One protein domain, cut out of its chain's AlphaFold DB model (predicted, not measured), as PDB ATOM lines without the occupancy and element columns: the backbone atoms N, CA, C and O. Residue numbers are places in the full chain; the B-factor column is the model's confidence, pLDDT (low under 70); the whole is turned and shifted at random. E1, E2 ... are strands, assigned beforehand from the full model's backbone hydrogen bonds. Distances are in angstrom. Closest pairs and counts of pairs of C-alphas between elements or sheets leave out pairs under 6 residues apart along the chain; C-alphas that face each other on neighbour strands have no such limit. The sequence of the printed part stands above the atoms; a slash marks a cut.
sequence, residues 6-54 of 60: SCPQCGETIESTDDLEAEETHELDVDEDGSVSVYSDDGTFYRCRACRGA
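Overview. This is residues 6 to 54 of the 60 residues of an uncharacterized protein of Halobacteriales archaeon QH_10_67_22 (UniProt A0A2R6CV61). A single long, twisted hairpin of two strands, E1 and E2, makes the length of this rod, and a small head of loops, residues 6 to 19 and 49 to 54, gathers at the open end of the hairpin, away from its turn. The printed part has 49 residues with no named helix and two named strands, E1 then E2, in one antiparallel sheet of order E1 - E2. The class is all strand, though under half of the residues, 24 of 49, are in named elements. The whole is extended, with a radius of gyration of the C-alphas of 15.1 A, and spans 46 by 17 by 11 A.

Along the chain. The printed part begins with C-alpha 6 at (-56.104, 61.091, -4.611), and residues 6 to 19 hold no named element. E1 is residues 20 to 30, 29.5 A long, from C-alpha 20 at (-51.459, 59.793, 6.012). E2 is residues 36 to 48, 30.1 A long, and ends with C-alpha 48 at (-55.443, 57.590, 4.433).

Arrangement. E1 and E2 form a hairpin, antiparallel with 157 degrees between their directions. At its open end C-alphas 20 and 48 face each other at 4.8 A, and beside the turn C-alphas 30 and 36 do so at 4.8 A. N 21 and O 47, at 2.8 A, and N 37 and O 29, at 3.0 A, are within hydrogen-bond range. E2 bends by 73 degrees at residue 39; near there C-alphas 27 and 39 face each other at 5.8 A, and C-alphas 26 and 42 at 5.9 A.

Size, cuts and confidence. The two C-alphas farthest apart, those of Thr 13 and Asp 33, are 46.0 A apart. The printed part has no cut, and the link from E1 to E2 is tight, with 5 residues. The mean pLDDT of the printed part is 76.1; residues 26 to 32 and 34 to 42 are under 70.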
ATOM      1  N   SER A   6     -54.757  61.338  -5.131       85.69
ATOM      2  CA  SER A   6     -56.104  61.091  -4.611       85.69
ATOM      3  C   SER A   6     -56.184  59.709  -3.964       85.69
ATOM      4  O   SER A   6     -55.764  58.713  -4.555       85.69
ATOM      5  N   CYS A   7     -56.761  59.631  -2.767       84.62
ATOM      6  CA  CYS A   7     -57.037  58.372  -2.098       84.62
ATOM      7  C   CYS A   7     -58.024  57.547  -2.944       84.62
ATOM      8  O   CYS A   7     -59.147  57.998  -3.180       84.62
ATOM      9  N   PRO A   8     -57.680  56.315  -3.357       83.44
ATOM     10  CA  PRO A   8     -58.561  55.490  -4.182       83.44
ATOM     11  C   PRO A   8     -59.807  54.995  -3.432       83.44
ATOM     12  O   PRO A   8     -60.744  54.513  -4.064       83.44
ATOM     13  N   GLN A   9     -59.830  55.088  -2.098       86.00
ATOM     14  CA  GLN A   9     -60.937  54.588  -1.279       86.00
ATOM     15  C   GLN A   9     -62.030  55.637  -1.041       86.00
ATOM     16  O   GLN A   9     -63.209  55.304  -1.110       86.00
ATOM     17  N   CYS A  10     -61.660  56.891  -0.765       88.12
ATOM     18  CA  CYS A  10     -62.622  57.959  -0.461       88.12
ATOM     19  C   CYS A  10     -62.541  59.177  -1.387       88.12
ATOM     20  O   CYS A  10     -63.409  60.040  -1.312       88.12
ATOM     21  N   GLY A  11     -61.525  59.261  -2.249       86.50
ATOM     22  CA  GLY A  11     -61.298  60.413  -3.123       86.50
ATOM     23  C   GLY A  11     -60.642  61.618  -2.443       86.50
ATOM     24  O   GLY A  11     -60.495  62.648  -3.093       86.50
ATOM     25  N   GLU A  12     -60.239  61.505  -1.171       88.50
ATOM     26  CA  GLU A  12     -59.524  62.569  -0.452       88.50
ATOM     27  C   GLU A  12     -58.212  62.925  -1.157       88.50
ATOM     28  O   GLU A  12     -57.517  62.035  -1.654       88.50
ATOM     29  N   THR A  13     -57.859  64.208  -1.199       88.31
ATOM     30  CA  THR A  13     -56.601  64.640  -1.822       88.31
ATOM     31  C   THR A  13     -55.477  64.587  -0.794       88.31
ATOM     32  O   THR A  13     -55.507  65.304   0.196       88.31
ATOM     33  N   ILE A  14     -54.491  63.726  -1.031       86.12
ATOM     34  CA  ILE A  14     -53.287  63.572  -0.212       86.12
ATOM     35  C   ILE A  14     -52.229  64.501  -0.802       86.12
ATOM     36  O   ILE A  14     -51.708  64.246  -1.893       86.12
ATOM     37  N   GLU A  15     -51.930  65.588  -0.099       84.25
ATOM     38  CA  GLU A  15     -50.916  66.560  -0.520       84.25
ATOM     39  C   GLU A  15     -49.546  66.236   0.089       84.25
ATOM     40  O   GLU A  15     -48.513  66.534  -0.516       84.25
ATOM     41  N   SER A  16     -49.530  65.588   1.258       80.44
ATOM     42  CA  SER A  16     -48.314  65.192   1.971       80.44
ATOM     43  C   SER A  16     -48.510  63.905   2.781       80.44
ATOM     44  O   SER A  16     -49.623  63.420   2.981       80.44
ATOM     45  N   THR A  17     -47.412  63.368   3.311       78.06
ATOM     46  CA  THR A  17     -47.426  62.290   4.312       78.06
ATOM     47  C   THR A  17     -48.157  62.668   5.607       78.06
ATOM     48  O   THR A  17     -48.573  61.770   6.323       78.06
ATOM     49  N   ASP A  18     -48.373  63.956   5.899       82.19
ATOM     50  CA  ASP A  18     -49.195  64.426   7.035       82.19
ATOM     51  C   ASP A  18     -50.694  64.083   6.909       82.19
ATOM     52  O   ASP A  18     -51.413  63.979   7.914       82.19
ATOM     53  N   ASP A  19     -51.171  63.889   5.675       84.12
ATOM     54  CA  ASP A  19     -52.533  63.428   5.374       84.12
ATOM     55  C   ASP A  19     -52.653  61.896   5.461       84.12
ATOM     56  O   ASP A  19     -53.720  61.316   5.210       84.12
ATOM     57  N   LEU A  20     -51.553  61.230   5.825       84.88
ATOM     58  CA  LEU A  20     -51.459  59.793   6.012       84.88
ATOM     59  C   LEU A  20     -51.283  59.461   7.493       84.88
ATOM     60  O   LEU A  20     -50.592  60.152   8.236       84.88
ATOM     61  N   GLU A  21     -51.892  58.362   7.918       84.81
ATOM     62  CA  GLU A  21     -51.526  57.708   9.168       84.81
ATOM     63  C   GLU A  21     -50.467  56.652   8.857       84.81
ATOM     64  O   GLU A  21     -50.707  55.751   8.052       84.81
ATOM     65  N   ALA A  22     -49.295  56.793   9.474       80.69
ATOM     66  CA  ALA A  22     -48.216  55.819   9.422       80.69
ATOM     67  C   ALA A  22     -48.280  54.939  10.675       80.69
ATOM     68  O   ALA A  22     -48.296  55.450  11.796       80.69
ATOM     69  N   GLU A  23     -48.334  53.628  10.482       78.69
ATOM     70  CA  GLU A  23     -48.279  52.635  11.552       78.69
ATOM     71  C   GLU A  23     -47.061  51.742  11.299       78.69
ATOM     72  O   GLU A  23     -46.931  51.175  10.214       78.69
ATOM     73  N   GLU A  24     -46.152  51.646  12.272       72.19
ATOM     74  CA  GLU A  24     -45.021  50.716  12.199       72.19
ATOM     75  C   GLU A  24     -45.547  49.285  12.325       72.19
ATOM     76  O   GLU A  24     -46.127  48.897  13.346       72.19
ATOM     77  N   THR A  25     -45.367  48.498  11.268       70.50
ATOM     78  CA  THR A  25     -45.752  47.090  11.239       70.50
ATOM     79  C   THR A  25     -44.515  46.233  11.383       70.50
ATOM     80  O   THR A  25     -43.551  46.418  10.651       70.50
ATOM     81  N   HIS A  26     -44.570  45.281  12.310       66.50
ATOM     82  CA  HIS A  26     -43.520  44.290  12.484       66.50
ATOM     83  C   HIS A  26     -43.968  43.002  11.806       66.50
ATOM     84  O   HIS A  26     -45.063  42.498  12.087       66.50
ATOM     85  N   GLU A  27     -43.135  42.475  10.917       61.50
ATOM     86  CA  GLU A  27     -43.359  41.173  10.308       61.50
ATOM     87  C   GLU A  27     -43.144  40.089  11.372       61.50
ATOM     88  O   GLU A  27     -42.082  39.971  11.983       61.50
ATOM     89  N   LEU A  28     -44.190  39.316  11.653       63.06
ATOM     90  CA  LEU A  28     -44.111  38.189  12.573       63.06
ATOM     91  C   LEU A  28     -44.065  36.916  11.740       63.06
ATOM     92  O   LEU A  28     -45.086  36.531  11.168       63.06
ATOM     93  N   ASP A  29     -42.904  36.265  11.695       58.56
ATOM     94  CA  ASP A  29     -42.810  34.915  11.157       58.56
ATOM     95  C   ASP A  29     -43.045  33.924  12.303       58.56
ATOM     96  O   ASP A  29     -42.423  33.990  13.371       58.56
ATOM     97  N   VAL A  30     -44.042  33.061  12.123       61.25
ATOM     98  CA  VAL A  30     -44.355  32.005  13.084       61.25
ATOM     99  C   VAL A  30     -43.754  30.726  12.528       61.25
ATOM    100  O   VAL A  30     -44.335  30.101  11.641       61.25
ATOM    101  N   ASP A  31     -42.596  30.352  13.064       67.38
ATOM    102  CA  ASP A  31     -41.924  29.108  12.714       67.38
ATOM    103  C   ASP A  31     -42.798  27.898  13.093       67.38
ATOM    104  O   ASP A  31     -43.545  27.914  14.079       67.38
ATOM    105  N   GLU A  32     -42.660  26.799  12.344       66.12
ATOM    106  CA  GLU A  32     -43.428  25.557  12.545       66.12
ATOM    107  C   GLU A  32     -43.217  24.906  13.933       66.12
ATOM    108  O   GLU A  32     -44.026  24.073  14.344       66.12
ATOM    109  N   ASP A  33     -42.181  25.305  14.685       76.12
ATOM    110  CA  ASP A  33     -41.924  24.865  16.071       76.12
ATOM    111  C   ASP A  33     -42.742  25.657  17.119       76.12
ATOM    112  O   ASP A  33     -42.701  25.374  18.317       76.12
ATOM    113  N   GLY A  34     -43.518  26.659  16.687       65.19
ATOM    114  CA  GLY A  34     -44.285  27.546  17.566       65.19
ATOM    115  C   GLY A  34     -43.458  28.679  18.181       65.19
ATOM    116  O   GLY A  34     -43.968  29.426  19.021       65.19
ATOM    117  N   SER A  35     -42.196  28.833  17.769       66.56
ATOM    118  CA  SER A  35     -41.393  30.014  18.069       66.56
ATOM    119  C   SER A  35     -41.836  31.192  17.202       66.56
ATOM    120  O   SER A  35     -41.934  31.083  15.985       66.56
ATOM    121  N   VAL A  36     -42.103  32.333  17.838       64.81
ATOM    122  CA  VAL A  36     -42.332  33.597  17.130       64.81
ATOM    123  C   VAL A  36     -40.973  34.239  16.893       64.81
ATOM    124  O   VAL A  36     -40.345  34.736  17.831       64.81
ATOM    125  N   SER A  37     -40.526  34.213  15.645       57.84
ATOM    126  CA  SER A  37     -39.328  34.908  15.198       57.84
ATOM    127  C   SER A  37     -39.761  36.290  14.714       57.84
ATOM    128  O   SER A  37     -40.350  36.441  13.647       57.84
ATOM    129  N   VAL A  38     -39.521  37.320  15.532       57.28
ATOM    130  CA  VAL A  38     -39.756  38.710  15.115       57.28
ATOM    131  C   VAL A  38     -38.615  39.094  14.182       57.28
ATOM    132  O   VAL A  38     -37.523  39.438  14.636       57.28
ATOM    133  N   TYR A  39     -38.848  38.985  12.878       56.81
ATOM    134  CA  TYR A  39     -37.982  39.624  11.901       56.81
ATOM    135  C   TYR A  39     -38.364  41.103  11.881       56.81
ATOM    136  O   TYR A  39     -39.458  41.475  11.469       56.81
ATOM    137  N   SER A  40     -37.478  41.955  12.394       52.34
ATOM    138  CA  SER A  40     -37.592  43.406  12.240       52.34
ATOM    139  C   SER A  40     -37.325  43.773  10.778       52.34
ATOM    140  O   SER A  40     -36.237  44.228  10.443       52.34
ATOM    141  N   ASP A  41     -38.279  43.498   9.892       57.88
ATOM    142  CA  ASP A  41     -38.435  44.294   8.677       57.88
ATOM    143  C   ASP A  41     -39.399  45.416   9.064       57.88
ATOM    144  O   ASP A  41     -40.606  45.215   9.221       57.88
ATOM    145  N   ASP A  42     -38.833  46.578   9.385       64.81
ATOM    146  CA  ASP A  42     -39.580  47.753   9.821       64.81
ATOM    147  C   ASP A  42     -40.337  48.343   8.617       64.81
ATOM    148  O   ASP A  42     -39.912  49.299   7.966       64.81
ATOM    149  N   GLY A  43     -41.469  47.729   8.275       70.69
ATOM    150  CA  GLY A  43     -42.388  48.234   7.265       70.69
ATOM    151  C   GLY A  43     -43.241  49.362   7.836       70.69
ATOM    152  O   GLY A  43     -43.833  49.234   8.909       70.69
ATOM    153  N   THR A  44     -43.369  50.475   7.110       80.00
ATOM    154  CA  THR A  44     -44.340  51.518   7.470       80.00
ATOM    155  C   THR A  44     -45.624  51.308   6.683       80.00
ATOM    156  O   THR A  44     -45.647  51.452   5.456       80.00
ATOM    157  N   PHE A  45     -46.720  50.995   7.373       83.00
ATOM    158  CA  PHE A  45     -48.037  50.908   6.756       83.00
ATOM    159  C   PHE A  45     -48.680  52.288   6.687       83.00
ATOM    160  O   PHE A  45     -48.962  52.908   7.712       83.00
ATOM    161  N   TYR A  46     -48.955  52.757   5.473       84.38
ATOM    162  CA  TYR A  46     -49.617  54.032   5.243       84.38
ATOM    163  C   TYR A  46     -51.117  53.833   5.032       84.38
ATOM    164  O   TYR A  46     -51.563  53.083   4.155       84.38
ATOM    165  N   ARG A  47     -51.913  54.561   5.813       88.38
ATOM    166  CA  ARG A  47     -53.369  54.665   5.678       88.38
ATOM    167  C   ARG A  47     -53.761  56.093   5.348       88.38
ATOM    168  O   ARG A  47     -53.124  57.041   5.786       88.38
ATOM    169  N   CYS A  48     -54.846  56.271   4.607       88.50
ATOM    170  CA  CYS A  48     -55.443  57.590   4.433       88.50
ATOM    171  C   CYS A  48     -56.045  58.058   5.761       88.50
ATOM    172  O   CYS A  48     -56.848  57.338   6.349       88.50
ATOM    173  N   ARG A  49     -55.739  59.273   6.213       86.31
ATOM    174  CA  ARG A  49     -56.259  59.790   7.488       86.31
ATOM    175  C   ARG A  49     -57.777  59.987   7.508       86.31
ATOM    176  O   ARG A  49     -58.405  59.815   8.549       86.31
ATOM    177  N   ALA A  50     -58.377  60.318   6.364       88.00
ATOM    178  CA  ALA A  50     -59.810  60.596   6.270       88.00
ATOM    179  C   ALA A  50     -60.674  59.329   6.371       88.00
ATOM    180  O   ALA A  50     -61.667  59.305   7.095       88.00
ATOM    181  N   CYS A  51     -60.305  58.265   5.650       88.50
ATOM    182  CA  CYS A  51     -61.102  57.033   5.579       88.50
ATOM    183  C   CYS A  51     -60.444  55.812   6.232       88.50
ATOM    184  O   CYS A  51     -61.052  54.743   6.251       88.50
ATOM    185  N   ARG A  52     -59.211  55.950   6.740       84.75
ATOM    186  CA  ARG A  52     -58.344  54.859   7.228       84.75
ATOM    187  C   ARG A  52     -58.085  53.763   6.199       84.75
ATOM    188  O   ARG A  52     -57.695  52.651   6.545       84.75
ATOM    189  N   GLY A  53     -58.292  54.093   4.930       84.44
ATOM    190  CA  GLY A  53     -58.091  53.176   3.830       84.44
ATOM    191  C   GLY A  53     -56.620  52.852   3.626       84.44
ATOM    192  O   GLY A  53     -55.778  53.745   3.710       84.44
ATOM    193  N   ALA A  54     -56.314  51.586   3.361       82.06
ATOM    194  CA  ALA A  54     -54.953  51.131   3.106       82.06
ATOM    195  C   ALA A  54     -54.406  51.760   1.817       82.06
ATOM    196  O   ALA A  54     -55.024  51.634   0.758       82.06
TER     197      ALA A  54